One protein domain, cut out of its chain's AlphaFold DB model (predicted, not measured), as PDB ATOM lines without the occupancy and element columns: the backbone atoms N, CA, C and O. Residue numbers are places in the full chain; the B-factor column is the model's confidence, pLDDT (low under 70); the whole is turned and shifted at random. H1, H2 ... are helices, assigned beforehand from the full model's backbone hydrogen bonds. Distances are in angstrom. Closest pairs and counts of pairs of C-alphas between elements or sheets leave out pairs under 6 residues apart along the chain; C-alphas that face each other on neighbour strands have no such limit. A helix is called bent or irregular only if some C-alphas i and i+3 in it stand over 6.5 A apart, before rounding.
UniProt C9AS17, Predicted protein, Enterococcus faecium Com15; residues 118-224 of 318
ATOM      1  N   ASP A 118      69.182-182.702  19.516       80.12
ATOM      2  CA  ASP A 118      70.216-181.698  19.760       80.12
ATOM      3  C   ASP A 118      69.618-180.396  20.329       80.12
ATOM      4  O   ASP A 118      68.849-179.692  19.662       80.12
ATOM      5  N   GLU A 119      69.993-180.068  21.570       85.88
ATOM      6  CA  GLU A 119      69.538-178.874  22.285       85.88
ATOM      7  C   GLU A 119      69.884-177.592  21.515       85.88
ATOM      8  O   GLU A 119      69.108-176.631  21.499       85.88
ATOM      9  N   TYR A 120      71.015-177.584  20.808       88.06
ATOM     10  CA  TYR A 120      71.416-176.450  19.988       88.06
ATOM     11  C   TYR A 120      70.450-176.227  18.818       88.06
ATOM     12  O   TYR A 120      70.055-175.090  18.538       88.06
ATOM     13  N   MET A 121      70.008-177.304  18.161       89.81
ATOM     14  CA  MET A 121      68.995-177.227  17.108       89.81
ATOM     15  C   MET A 121      67.632-176.788  17.646       89.81
ATOM     16  O   MET A 121      66.999-175.934  17.022       89.81
ATOM     17  N   LEU A 122      67.213-177.286  18.815       92.81
ATOM     18  CA  LEU A 122      65.965-176.858  19.463       92.81
ATOM     19  C   LEU A 122      65.959-175.347  19.722       92.81
ATOM     20  O   LEU A 122      65.028-174.656  19.304       92.81
ATOM     21  N   ARG A 123      67.032-174.809  20.319       95.06
ATOM     22  CA  ARG A 123      67.171-173.367  20.590       95.06
ATOM     23  C   ARG A 123      67.118-172.528  19.314       95.06
ATOM     24  O   ARG A 123      66.503-171.464  19.291       95.06
ATOM     25  N   ARG A 124      67.736-172.999  18.228       95.81
ATOM     26  CA  ARG A 124      67.715-172.300  16.933       95.81
ATOM     27  C   ARG A 124      66.334-172.290  16.298       95.81
ATOM     28  O   ARG A 124      65.921-171.257  15.779       95.81
ATOM     29  N   VAL A 125      65.611-173.405  16.353       96.75
ATOM     30  CA  VAL A 125      64.236-173.484  15.840       96.75
ATOM     31  C   VAL A 125      63.287-172.637  16.685       96.75
ATOM     32  O   VAL A 125      62.447-171.931  16.135       96.75
ATOM     33  N   GLU A 126      63.447-172.620  18.005       97.31
ATOM     34  CA  GLU A 126      62.680-171.724  18.871       97.31
ATOM     35  C   GLU A 126      62.936-170.249  18.527       97.31
ATOM     36  O   GLU A 126      61.991-169.475  18.346       97.31
ATOM     37  N   LEU A 127      64.208-169.865  18.373       97.44
ATOM     38  CA  LEU A 127      64.604-168.514  17.982       97.44
ATOM     39  C   LEU A 127      64.015-168.125  16.621       97.44
ATOM     40  O   LEU A 127      63.516-167.009  16.464       97.44
ATOM     41  N   PHE A 128      64.047-169.054  15.663       98.00
ATOM     42  CA  PHE A 128      63.451-168.905  14.340       98.00
ATOM     43  C   PHE A 128      61.953-168.600  14.419       98.00
ATOM     44  O   PHE A 128      61.510-167.604  13.850       98.00
ATOM     45  N   LEU A 129      61.187-169.416  15.150       97.38
ATOM     46  CA  LEU A 129      59.739-169.248  15.279       97.38
ATOM     47  C   LEU A 129      59.389-167.910  15.941       97.38
ATOM     48  O   LEU A 129      58.553-167.173  15.422       97.38
ATOM     49  N   LYS A 130      60.081-167.555  17.034       96.69
ATOM     50  CA  LYS A 130      59.867-166.282  17.743       96.69
ATOM     51  C   LYS A 130      60.121-165.079  16.837       96.69
ATOM     52  O   LYS A 130      59.291-164.176  16.775       96.69
ATOM     53  N   HIS A 131      61.235-165.077  16.103       96.62
ATOM     54  CA  HIS A 131      61.562-163.980  15.191       96.62
ATOM     55  C   HIS A 131      60.601-163.911  14.012       96.62
ATOM     56  O   HIS A 131      60.183-162.821  13.636       96.62
ATOM     57  N   PHE A 132      60.223-165.051  13.438       96.75
ATOM     58  CA  PHE A 132      59.289-165.072  12.322       96.75
ATOM     59  C   PHE A 132      57.917-164.515  12.718       96.75
ATOM     60  O   PHE A 132      57.371-163.681  11.994       96.75
ATOM     61  N   TYR A 133      57.386-164.920  13.875       95.19
ATOM     62  CA  TYR A 133      56.114-164.407  14.383       95.19
ATOM     63  C   TYR A 133      56.192-162.922  14.729       95.19
ATOM     64  O   TYR A 133      55.314-162.164  14.322       95.19
ATOM     65  N   TYR A 134      57.278-162.482  15.370       94.75
ATOM     66  CA  TYR A 134      57.512-161.066  15.649       94.75
ATOM     67  C   TYR A 134      57.547-160.220  14.366       94.75
ATOM     68  O   TYR A 134      56.784-159.266  14.230       94.75
ATOM     69  N   LEU A 135      58.374-160.603  13.385       94.31
ATOM     70  CA  LEU A 135      58.529-159.873  12.119       94.31
ATOM     71  C   LEU A 135      57.256-159.892  11.261       94.31
ATOM     72  O   LEU A 135      57.011-158.957  10.503       94.31
ATOM     73  N   SER A 136      56.438-160.938  11.385       91.00
ATOM     74  CA  SER A 136      55.169-161.071  10.658       91.00
ATOM     75  C   SER A 136      53.973-160.474  11.410       91.00
ATOM     76  O   SER A 136      52.853-160.521  10.894       91.00
ATOM     77  N   ASN A 137      54.195-159.914  12.608       90.69
ATOM     78  CA  ASN A 137      53.160-159.408  13.509       90.69
ATOM     79  C   ASN A 137      52.054-160.452  13.773       90.69
ATOM     80  O   ASN A 137      50.866-160.188  13.580       90.69
ATOM     81  N   ILE A 138      52.474-161.667  14.131       90.88
ATOM     82  CA  ILE A 138      51.606-162.791  14.494       90.88
ATOM     83  C   ILE A 138      51.611-162.913  16.013       90.88
ATOM     84  O   ILE A 138      52.673-163.087  16.615       90.88
ATOM     85  N   ASN A 139      50.434-162.852  16.628       89.69
ATOM     86  CA  ASN A 139      50.283-162.956  18.072       89.69
ATOM     87  C   ASN A 139      50.033-164.408  18.505       89.69
ATOM     88  O   ASN A 139      48.998-164.750  19.080       89.69
ATOM     89  N   GLU A 140      51.006-165.274  18.226       89.25
ATOM     90  CA  GLU A 140      50.933-166.696  18.545       89.25
ATOM     91  C   GLU A 140      52.099-167.128  19.438       89.25
ATOM     92  O   GLU A 140      53.257-166.767  19.224       89.25
ATOM     93  N   THR A 141      51.801-167.937  20.455       91.50
ATOM     94  CA  THR A 141      52.823-168.439  21.375       91.50
ATOM     95  C   THR A 141      53.628-169.573  20.738       91.50
ATOM     96  O   THR A 141      53.081-170.514  20.155       91.50
ATOM     97  N   VAL A 142      54.953-169.511  20.888       95.12
ATOM     98  CA  VAL A 142      55.861-170.604  20.521       95.12
ATOM     99  C   VAL A 142      55.911-171.600  21.678       95.12
ATOM    100  O   VAL A 142      56.478-171.304  22.727       95.12
ATOM    101  N   THR A 143      55.296-172.769  21.496       95.06
ATOM    102  CA  THR A 143      55.275-173.855  22.487       95.06
ATOM    103  C   THR A 143      56.407-174.854  22.247       95.06
ATOM    104  O   THR A 143      56.902-174.994  21.127       95.06
ATOM    105  N   THR A 144      56.781-175.612  23.280       92.81
ATOM    106  CA  THR A 144      57.776-176.694  23.174       92.81
ATOM    107  C   THR A 144      57.390-177.731  22.118       92.81
ATOM    108  O   THR A 144      58.237-178.167  21.343       92.81
ATOM    109  N   GLU A 145      56.104-178.080  22.023       92.31
ATOM    110  CA  GLU A 145      55.592-179.009  21.009       92.31
ATOM    111  C   GLU A 145      55.830-178.500  19.585       92.31
ATOM    112  O   GLU A 145      56.292-179.254  18.730       92.31
ATOM    113  N   LYS A 146      55.598-177.203  19.332       93.69
ATOM    114  CA  LYS A 146      55.905-176.592  18.032       93.69
ATOM    115  C   LYS A 146      57.394-176.632  17.728       93.69
ATOM    116  O   LYS A 146      57.774-176.974  16.610       93.69
ATOM    117  N   VAL A 147      58.239-176.310  18.704       95.38
ATOM    118  CA  VAL A 147      59.698-176.364  18.526       95.38
ATOM    119  C   VAL A 147      60.141-177.783  18.166       95.38
ATOM    120  O   VAL A 147      60.880-177.961  17.197       95.38
ATOM    121  N   LEU A 148      59.644-178.798  18.876       91.38
ATOM    122  CA  LEU A 148      59.932-180.206  18.591       91.38
ATOM    123  C   LEU A 148      59.437-180.621  17.200       91.38
ATOM    124  O   LEU A 148      60.184-181.251  16.447       91.38
ATOM    125  N   HIS A 149      58.217-180.223  16.828       91.62
ATOM    126  CA  HIS A 149      57.644-180.490  15.507       91.62
ATOM    127  C   HIS A 149      58.511-179.919  14.386       91.62
ATOM    128  O   HIS A 149      58.961-180.664  13.515       91.62
ATOM    129  N   PHE A 150      58.819-178.620  14.431       94.06
ATOM    130  CA  PHE A 150      59.616-177.966  13.390       94.06
ATOM    131  C   PHE A 150      61.068-178.446  13.372       94.06
ATOM    132  O   PHE A 150      61.655-178.571  12.296       94.06
ATOM    133  N   THR A 151      61.635-178.806  14.524       92.38
ATOM    134  CA  THR A 151      62.967-179.424  14.586       92.38
ATOM    135  C   THR A 151      62.960-180.790  13.909       92.38
ATOM    136  O   THR A 151      63.808-181.058  13.055       92.38
ATOM    137  N   SER A 152      61.963-181.629  14.207       88.06
ATOM    138  CA  SER A 152      61.779-182.919  13.535       88.06
ATOM    139  C   SER A 152      61.559-182.740  12.033       88.06
ATOM    140  O   SER A 152      62.142-183.475  11.239       88.06
ATOM    141  N   PHE A 153      60.755-181.753  11.630       90.62
ATOM    142  CA  PHE A 153      60.462-181.462  10.230       90.62
ATOM    143  C   PHE A 153      61.727-181.077   9.460       90.62
ATOM    144  O   PHE A 153      62.064-181.730   8.473       90.62
ATOM    145  N   ILE A 154      62.447-180.052   9.925       91.44
ATOM    146  CA  ILE A 154      63.657-179.546   9.266       91.44
ATOM    147  C   ILE A 154      64.690-180.659   9.157       91.44
ATOM    148  O   ILE A 154      65.265-180.870   8.091       91.44
ATOM    149  N   THR A 155      64.902-181.386  10.250       87.69
ATOM    150  CA  THR A 155      65.969-182.376  10.317       87.69
ATOM    151  C   THR A 155      65.658-183.596   9.457       87.69
ATOM    152  O   THR A 155      66.518-184.034   8.702       87.69
ATOM    153  N   PHE A 156      64.415-184.091   9.483       86.62
ATOM    154  CA  PHE A 156      63.996-185.224   8.658       86.62
ATOM    155  C   PHE A 156      64.022-184.892   7.162       86.62
ATOM    156  O   PHE A 156      64.513-185.673   6.349       86.62
ATOM    157  N   TYR A 157      63.502-183.725   6.773       86.50
ATOM    158  CA  TYR A 157      63.391-183.383   5.359       86.50
ATOM    159  C   TYR A 157      64.689-182.854   4.750       86.50
ATOM    160  O   TYR A 157      64.795-182.851   3.525       86.50
ATOM    161  N   LYS A 158      65.699-182.493   5.551       84.75
ATOM    162  CA  LYS A 158      66.976-181.948   5.064       84.75
ATOM    163  C   LYS A 158      67.567-182.706   3.873       84.75
ATOM    164  O   LYS A 158      67.962-182.064   2.903       84.75
ATOM    165  N   GLU A 159      67.543-184.037   3.916       76.81
ATOM    166  CA  GLU A 159      68.023-184.909   2.831       76.81
ATOM    167  C   GLU A 159      66.894-185.587   2.042       76.81
ATOM    168  O   GLU A 159      67.096-186.038   0.918       76.81
ATOM    169  N   LEU A 160      65.681-185.634   2.598       81.44
ATOM    170  CA  LEU A 160      64.564-186.377   2.011       81.44
ATOM    171  C   LEU A 160      63.633-185.523   1.149       81.44
ATOM    172  O   LEU A 160      62.742-186.065   0.492       81.44
ATOM    173  N   THR A 161      63.820-184.198   1.111       76.81
ATOM    174  CA  THR A 161      62.895-183.316   0.377       76.81
ATOM    175  C   THR A 161      62.851-183.636  -1.122       76.81
ATOM    176  O   THR A 161      61.809-183.467  -1.746       76.81
ATOM    177  N   PHE A 162      63.922-184.182  -1.709       75.31
ATOM    178  CA  PHE A 162      63.937-184.571  -3.125       75.31
ATOM    179  C   PHE A 162      62.920-185.682  -3.471       75.31
ATOM    180  O   PHE A 162      62.398-185.733  -4.589       75.31
ATOM    181  N   PHE A 163      62.572-186.540  -2.505       76.19
ATOM    182  CA  PHE A 163      61.542-187.572  -2.680       76.19
ATOM    183  C   PHE A 163      60.114-187.026  -2.553       76.19
ATOM    184  O   PHE A 163      59.152-187.703  -2.933       76.19
ATOM    185  N   LYS A 164      59.955-185.802  -2.039       76.88
ATOM    186  CA  LYS A 164      58.654-185.158  -1.865       76.88
ATOM    187  C   LYS A 164      58.116-184.678  -3.214       76.88
ATOM    188  O   LYS A 164      58.818-184.075  -4.024       76.88
ATOM    189  N   VAL A 165      56.833-184.939  -3.458       69.94
ATOM    190  CA  VAL A 165      56.081-184.199  -4.479       69.94
ATOM    191  C   VAL A 165      55.595-182.938  -3.805       69.94
ATOM    192  O   VAL A 165      54.740-182.990  -2.924       69.94
ATOM    193  N   SER A 166      56.225-181.828  -4.164       70.81
ATOM    194  CA  SER A 166      55.922-180.531  -3.594       70.81
ATOM    195  C   SER A 166      55.010-179.752  -4.528       70.81
ATOM    196  O   SER A 166      55.367-179.480  -5.671       70.81
ATOM    197  N   TYR A 167      53.860-179.330  -4.008       72.50
ATOM    198  CA  TYR A 167      53.053-178.271  -4.617       72.50
ATOM    199  C   TYR A 167      53.322-176.908  -3.966       72.50
ATOM    200  O   TYR A 167      52.652-175.926  -4.299       72.50
ATOM    201  N   ALA A 168      54.315-176.825  -3.069       79.25
ATOM    202  CA  ALA A 168      54.692-175.582  -2.406       79.25
ATOM    203  C   ALA A 168      55.115-174.517  -3.427       79.25
ATOM    204  O   ALA A 168      54.845-173.340  -3.227       79.25
ATOM    205  N   ASP A 169      55.665-174.920  -4.575       78.56
ATOM    206  CA  ASP A 169      55.950-174.034  -5.707       78.56
ATOM    207  C   ASP A 169      54.703-173.361  -6.287       78.56
ATOM    208  O   ASP A 169      54.715-172.163  -6.581       78.56
ATOM    209  N   ILE A 170      53.622-174.122  -6.464       79.31
ATOM    210  CA  ILE A 170      52.358-173.600  -6.993       79.31
ATOM    211  C   ILE A 170      51.741-172.653  -5.970       79.31
ATOM    212  O   ILE A 170      51.342-171.542  -6.324       79.31
ATOM    213  N   PHE A 171      51.709-173.075  -4.705       79.06
ATOM    214  CA  PHE A 171      51.244-172.251  -3.597       79.06
ATOM    215  C   PHE A 171      52.042-170.942  -3.506       79.06
ATOM    216  O   PHE A 171      51.463-169.858  -3.473       79.06
ATOM    217  N   TYR A 172      53.371-171.023  -3.583       79.44
ATOM    218  CA  TYR A 172      54.255-169.866  -3.550       79.44
ATOM    219  C   TYR A 172      53.966-168.897  -4.702       79.44
ATOM    220  O   TYR A 172      53.751-167.704  -4.482       79.44
ATOM    221  N   LYS A 173      53.901-169.410  -5.938       81.94
ATOM    222  CA  LYS A 173      53.654-168.598  -7.140       81.94
ATOM    223  C   LYS A 173      52.282-167.925  -7.124       81.94
ATOM    224  O   LYS A 173      52.176-166.786  -7.573       81.94
ATOM    225  N   LYS A 174      51.246-168.617  -6.637       78.56
ATOM    226  CA  LYS A 174      49.867-168.108  -6.635       78.56
ATOM    227  C   LYS A 174      49.582-167.160  -5.474       78.56
ATOM    228  O   LYS A 174      48.933-166.139  -5.684       78.56
ATOM    229  N   ILE A 175      50.054-167.504  -4.280       73.62
ATOM    230  CA  ILE A 175      49.591-166.892  -3.034       73.62
ATOM    231  C   ILE A 175      50.694-166.026  -2.415       73.62
ATOM    232  O   ILE A 175      50.511-164.821  -2.235       73.62
ATOM    233  N   LEU A 176      51.882-166.585  -2.168       77.00
ATOM    234  CA  LEU A 176      52.943-165.860  -1.455       77.00
ATOM    235  C   LEU A 176      53.644-164.782  -2.283       77.00
ATOM    236  O   LEU A 176      54.086-163.791  -1.709       77.00
ATOM    237  N   LYS A 177      53.698-164.902  -3.618       77.06
ATOM    238  CA  LYS A 177      54.305-163.870  -4.484       77.06
ATOM    239  C   LYS A 177      53.695-162.476  -4.261       77.06
ATOM    240  O   LYS A 177      54.379-161.475  -4.439       77.06
ATOM    241  N   LYS A 178      52.421-162.407  -3.858       75.12
ATOM    242  CA  LYS A 178      51.708-161.152  -3.565       75.12
ATOM    243  C   LYS A 178      51.880-160.670  -2.114       75.12
ATOM    244  O   LYS A 178      51.420-159.585  -1.780       75.12
ATOM    245  N   LYS A 179      52.519-161.460  -1.244       83.56
ATOM    246  CA  LYS A 179      52.666-161.225   0.203       83.56
ATOM    247  C   LYS A 179      54.149-161.115   0.584       83.56
ATOM    248  O   LYS A 179      54.649-161.870   1.415       83.56
ATOM    249  N   VAL A 180      54.845-160.160  -0.037       85.50
ATOM    250  CA  VAL A 180      56.310-159.984   0.050       85.50
ATOM    251  C   VAL A 180      56.812-159.895   1.498       85.50
ATOM    252  O   VAL A 180      57.788-160.550   1.842       85.50
ATOM    253  N   GLN A 181      56.081-159.198   2.371       89.31
ATOM    254  CA  GLN A 181      56.450-159.024   3.782       89.31
ATOM    255  C   GLN A 181      56.578-160.352   4.549       89.31
ATOM    256  O   GLN A 181      57.500-160.519   5.340       89.31
ATOM    257  N   ILE A 182      55.691-161.326   4.294       91.12
ATOM    258  CA  ILE A 182      55.747-162.647   4.949       91.12
ATOM    259  C   ILE A 182      56.997-163.403   4.491       91.12
ATOM    260  O   ILE A 182      57.678-164.044   5.292       91.12
ATOM    261  N   TRP A 183      57.321-163.315   3.199       91.38
ATOM    262  CA  TRP A 183      58.513-163.946   2.643       91.38
ATOM    263  C   TRP A 183      59.803-163.332   3.197       91.38
ATOM    264  O   TRP A 183      60.709-164.060   3.598       91.38
ATOM    265  N   GLU A 184      59.880-162.005   3.273       93.06
ATOM    266  CA  GLU A 184      61.032-161.288   3.828       93.06
ATOM    267  C   GLU A 184      61.226-161.576   5.320       93.06
ATOM    268  O   GLU A 184      62.349-161.854   5.752       93.06
ATOM    269  N   ALA A 185      60.137-161.594   6.098       94.81
ATOM    270  CA  ALA A 185      60.156-161.981   7.506       94.81
ATOM    271  C   ALA A 185      60.678-163.414   7.687       94.81
ATOM    272  O   ALA A 185      61.541-163.663   8.528       94.81
ATOM    273  N   TYR A 186      60.206-164.349   6.857       95.19
ATOM    274  CA  TYR A 186      60.648-165.743   6.869       95.19
ATOM    275  C   TYR A 186      62.148-165.883   6.566       95.19
ATOM    276  O   TYR A 186      62.880-166.523   7.324       95.19
ATOM    277  N   GLN A 187      62.634-165.239   5.499       94.12
ATOM    278  CA  GLN A 187      64.057-165.252   5.139       94.12
ATOM    279  C   GLN A 187      64.931-164.640   6.239       94.12
ATOM    280  O   GLN A 187      65.974-165.198   6.584       94.12
ATOM    281  N   SER A 188      64.495-163.518   6.812       95.50
ATOM    282  CA  SER A 188      65.214-162.823   7.882       95.50
ATOM    283  C   SER A 188      65.298-163.678   9.144       95.50
ATOM    284  O   SER A 188      66.378-163.839   9.714       95.50
ATOM    285  N   ALA A 189      64.193-164.316   9.538       96.62
ATOM    286  CA  ALA A 189      64.160-165.214  10.686       96.62
ATOM    287  C   ALA A 189      65.104-166.417  10.514       96.62
ATOM    288  O   ALA A 189      65.777-166.807  11.470       96.62
ATOM    289  N   LEU A 190      65.214-166.987   9.306       96.44
ATOM    290  CA  LEU A 190      66.173-168.065   9.022       96.44
ATOM    291  C   LEU A 190      67.629-167.615   9.191       96.44
ATOM    292  O   LEU A 190      68.450-168.383   9.688       96.44
ATOM    293  N   ILE A 191      67.959-166.385   8.789       94.88
ATOM    294  CA  ILE A 191      69.312-165.830   8.939       94.88
ATOM    295  C   ILE A 191      69.634-165.617  10.421       94.88
ATOM    296  O   ILE A 191      70.659-166.101  10.895       94.88
ATOM    297  N   ILE A 192      68.739-164.953  11.158       95.00
ATOM    298  CA  ILE A 192      68.927-164.632  12.584       95.00
ATOM    299  C   ILE A 192      69.088-165.905  13.428       95.00
ATOM    300  O   ILE A 192      69.919-165.966  14.328       95.00
ATOM    301  N   SER A 193      68.335-166.954  13.102       95.62
ATOM    302  CA  SER A 193      68.404-168.262  13.773       95.62
ATOM    303  C   SER A 193      69.545-169.169  13.292       95.62
ATOM    304  O   SER A 193      69.624-170.348  13.661       95.62
ATOM    305  N   ASN A 194      70.432-168.646  12.441       93.81
ATOM    306  CA  ASN A 194      71.525-169.367  11.796       93.81
ATOM    307  C   ASN A 194      71.060-170.539  10.897       93.81
ATOM    308  O   ASN A 194      71.880-171.311  10.412       93.81
ATOM    309  N   LEU A 195      69.761-170.739  10.633       93.12
ATOM    310  CA  LEU A 195      69.195-171.831   9.811       93.12
ATOM    311  C   LEU A 195      69.393-171.627   8.293       93.12
ATOM    312  O   LEU A 195      68.605-172.087   7.469       93.12
ATOM    313  N   SER A 196      70.501-171.001   7.897       85.75
ATOM    314  CA  SER A 196      70.880-170.734   6.504       85.75
ATOM    315  C   SER A 196      71.008-171.997   5.642       85.75
ATOM    316  O   SER A 196      70.878-171.921   4.424       85.75
ATOM    317  N   SER A 197      71.226-173.170   6.245       85.12
ATOM    318  CA  SER A 197      71.205-174.460   5.540       85.12
ATOM    319  C   SER A 197      69.851-174.754   4.889       85.12
ATOM    320  O   SER A 197      69.823-175.316   3.799       85.12
ATOM    321  N   VAL A 198      68.744-174.315   5.500       90.56
ATOM    322  CA  VAL A 198      67.402-174.420   4.912       90.56
ATOM    323  C   VAL A 198      67.317-173.598   3.628       90.56
ATOM    324  O   VAL A 198      66.768-174.066   2.641       90.56
ATOM    325  N   ARG A 199      67.942-172.413   3.590       85.19
ATOM    326  CA  ARG A 199      67.958-171.539   2.403       85.19
ATOM    327  C   ARG A 199      68.707-172.142   1.218       85.19
ATOM    328  O   ARG A 199      68.371-171.836   0.081       85.19
ATOM    329  N   LYS A 200      69.704-172.993   1.475       86.62
ATOM    330  CA  LYS A 200      70.461-173.688   0.422       86.62
ATOM    331  C   LYS A 200      69.647-174.796  -0.254       86.62
ATOM    332  O   LYS A 200      69.968-175.174  -1.373       86.62
ATOM    333  N   ASN A 201      68.608-175.310   0.407       88.44
ATOM    334  CA  ASN A 201      67.706-176.318  -0.138       88.44
ATOM    335  C   ASN A 201      66.361-175.659  -0.489       88.44
ATOM    336  O   ASN A 201      65.493-175.504   0.366       88.44
ATOM    337  N   GLU A 202      66.190-175.268  -1.755       87.38
ATOM    338  CA  GLU A 202      65.003-174.532  -2.221       87.38
ATOM    339  C   GLU A 202      63.685-175.272  -1.941       87.38
ATOM    340  O   GLU A 202      62.688-174.646  -1.575       87.38
ATOM    341  N   LEU A 203      63.677-176.602  -2.066       87.12
ATOM    342  CA  LEU A 203      62.488-177.399  -1.771       87.12
ATOM    343  C   LEU A 203      62.159-177.339  -0.275       87.12
ATOM    344  O   LEU A 203      61.017-177.063   0.086       87.12
ATOM    345  N   LEU A 204      63.153-177.545   0.598       90.81
ATOM    346  CA  LEU A 204      62.946-177.486   2.048       90.81
ATOM    347  C   LEU A 204      62.502-176.092   2.492       90.81
ATOM    348  O   LEU A 204      61.635-175.970   3.352       90.81
ATOM    349  N   LEU A 205      63.071-175.050   1.888       91.50
ATOM    350  CA  LEU A 205      62.721-173.658   2.145       91.50
ATOM    351  C   LEU A 205      61.230-173.393   1.896       91.50
ATOM    352  O   LEU A 205      60.543-172.807   2.729       91.50
ATOM    353  N   LYS A 206      60.701-173.839   0.756       90.44
ATOM    354  CA  LYS A 206      59.286-173.630   0.421       90.44
ATOM    355  C   LYS A 206      58.363-174.519   1.252       90.44
ATOM    356  O   LYS A 206      57.304-174.071   1.681       90.44
ATOM    357  N   GLU A 207      58.776-175.755   1.509       90.81
ATOM    358  CA  GLU A 207      58.018-176.710   2.318       90.81
ATOM    359  C   GLU A 207      57.909-176.291   3.783       90.81
ATOM    360  O   GLU A 207      56.835-176.394   4.368       90.81
ATOM    361  N   LEU A 208      58.986-175.767   4.369       93.56
ATOM    362  CA  LEU A 208      58.963-175.266   5.740       93.56
ATOM    363  C   LEU A 208      58.034-174.052   5.876       93.56
ATOM    364  O   LEU A 208      57.313-173.949   6.864       93.56
ATOM    365  N   LEU A 209      58.012-173.150   4.889       92.88
ATOM    366  CA  LEU A 209      57.076-172.025   4.904       92.88
ATOM    367  C   LEU A 209      55.619-172.482   4.786       92.88
ATOM    368  O   LEU A 209      54.761-171.973   5.503       92.88
ATOM    369  N   LEU A 210      55.335-173.454   3.917       91.50
ATOM    370  CA  LEU A 210      53.998-174.035   3.822       91.50
ATOM    371  C   LEU A 210      53.578-174.677   5.153       91.50
ATOM    372  O   LEU A 210      52.470-174.430   5.622       91.50
ATOM    373  N   GLU A 211      54.475-175.431   5.789       93.00
ATOM    374  CA  GLU A 211      54.226-176.050   7.093       93.00
ATOM    375  C   GLU A 211      53.927-175.005   8.181       93.00
ATOM    376  O   GLU A 211      53.014-175.197   8.982       93.00
ATOM    377  N   LEU A 212      54.635-173.867   8.187       93.75
ATOM    378  CA  LEU A 212      54.360-172.750   9.101       93.75
ATOM    379  C   LEU A 212      52.959-172.173   8.906       93.75
ATOM    380  O   LEU A 212      52.273-171.902   9.890       93.75
ATOM    381  N   ILE A 213      52.536-172.001   7.652       91.56
ATOM    382  CA  ILE A 213      51.213-171.462   7.309       91.56
ATOM    383  C   ILE A 213      50.112-172.437   7.724       91.56
ATOM    384  O   ILE A 213      49.115-172.019   8.302       91.56
ATOM    385  N   VAL A 214      50.297-173.736   7.476       89.62
ATOM    386  CA  VAL A 214      49.335-174.775   7.880       89.62
ATOM    387  C   VAL A 214      49.250-174.898   9.405       89.62
ATOM    388  O   VAL A 214      48.173-175.142   9.943       89.62
ATOM    389  N   SER A 215      50.364-174.690  10.109       90.19
ATOM    390  CA  SER A 215      50.448-174.830  11.570       90.19
ATOM    391  C   SER A 215      50.015-173.584  12.353       90.19
ATOM    392  O   SER A 215      50.053-173.607  13.583       90.19
ATOM    393  N   SER A 216      49.646-172.490  11.677       90.31
ATOM    394  CA  SER A 216      49.274-171.221  12.308       90.31
ATOM    395  C   SER A 216      48.011-170.655  11.674       90.31
ATOM    396  O   SER A 216      48.018-170.168  10.542       90.31
ATOM    397  N   ASN A 217      46.913-170.668  12.432       86.69
ATOM    398  CA  ASN A 217      45.651-170.099  11.969       86.69
ATOM    399  C   ASN A 217      45.807-168.614  11.632       86.69
ATOM    400  O   ASN A 217      45.331-168.176  10.591       86.69
ATOM    401  N   GLU A 218      46.482-167.831  12.471       89.44
ATOM    402  CA  GLU A 218      46.647-166.395  12.233       89.44
ATOM    403  C   GLU A 218      47.459-166.118  10.961       89.44
ATOM    404  O   GLU A 218      47.055-165.293  10.137       89.44
ATOM    405  N   LEU A 219      48.545-166.865  10.738       88.81
ATOM    406  CA  LEU A 219      49.314-166.764   9.501       88.81
ATOM    407  C   LEU A 219      48.479-167.166   8.282       88.81
ATOM    408  O   LEU A 219      48.507-166.461   7.273       88.81
ATOM    409  N   LEU A 220      47.692-168.243   8.377       88.38
ATOM    410  CA  LEU A 220      46.778-168.649   7.311       88.38
ATOM    411  C   LEU A 220      45.790-167.529   6.966       88.38
ATOM    412  O   LEU A 220      45.618-167.234   5.790       88.38
ATOM    413  N   HIS A 221      45.210-166.848   7.960       84.88
ATOM    414  CA  HIS A 221      44.293-165.724   7.723       84.88
ATOM    415  C   HIS A 221      45.007-164.489   7.149       84.88
ATOM    416  O   HIS A 221      44.396-163.712   6.420       84.88
ATOM    417  N   ARG A 222      46.299-164.278   7.433       83.38
ATOM    418  CA  ARG A 222      47.075-163.203   6.785       83.38
ATOM    419  C   ARG A 222      47.371-163.495   5.316       83.38
ATOM    420  O   ARG A 222      47.391-162.583   4.477       83.38
ATOM    421  N   VAL A 223      47.642-164.762   5.026       84.88
ATOM    422  CA  VAL A 223      47.929-165.250   3.681       84.88
ATOM    423  C   VAL A 223      46.650-165.249   2.842       84.88
ATOM    424  O   VAL A 223      46.637-164.628   1.780       84.88
ATOM    425  N   GLU A 224      45.582-165.847   3.367       82.00
ATOM    426  CA  GLU A 224      44.268-166.002   2.742       82.00
ATOM    427  C   GLU A 224      43.162-165.561   3.730       82.00
ATOM    428  O   GLU A 224      42.639-166.373   4.503       82.00
TER     429      GLU A 224
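AT A GLANCE: This is residues 118 to 224 of the 318 residues of the protein "Predicted protein" of Enterococcus faecium Com15 (UniProt C9AS17). A compact helical body has H6 in its middle, with H2 and H3 packed on it and H4 close by; H1 joins H2 to H4 on the side away from H6. Short helices H5 and H7 come just before and after H6. The printed part has 107 residues with seven named helices, H1 to H7 in order, and no named strand; its class is all helix, and its packing mostly crossed. The radius of gyration of the C-alphas is 12.8 A, and the spans are 36 by 34 by 22 A.

IN THESE COORDINATES: Find C-alpha 119 at (69.538, -178.874, 22.285); from there H1 runs 24.2 A to residue 135. H2, residues 144 to 163, spans 28.3 A; it has a kink of 58 degrees near residue 157 and is irregular, with C-alphas 159 and 162 7.2 A apart. Next come H3, residues 168 to 174, H4, residues 180 to 192, 18.4 A, and H5, residues 196 to 200. H6, residues 202 to 214, covers 18.6 A, and H7, residues 217 to 223, ends at C-alpha 223, (47.929, -165.250, 3.681).

HOW THE PARTS SIT: Start at H6, the hub. Its residues 203 to 208 touch H2, closest at C-alphas 204 and 161, 6.1 A, at a tilt of 36 degrees, only just steep, opposite ways. H3 touches it about perpendicular, at 74 degrees; C-alphas 168 and 206 are closest, 5.7 A. H7 touches it only at the corner, C-alphas 213 and 220 being closest at 5.3 A. H1 touches H4 at a shallow tilt of 30 degrees, opposite ways; C-alphas 132 and 189 are closest, 5.1 A. Every O i to N i+4 pair is within hydrogen-bond range except in H2, with 12 of 16.

THE WHOLE: The C-alphas of Glu 119 and Lys 174 are farthest apart, 36.6 A. The printed part has no cut and no long link. Its mean pLDDT is 88.5; look for low confidence at residue 165, under 70.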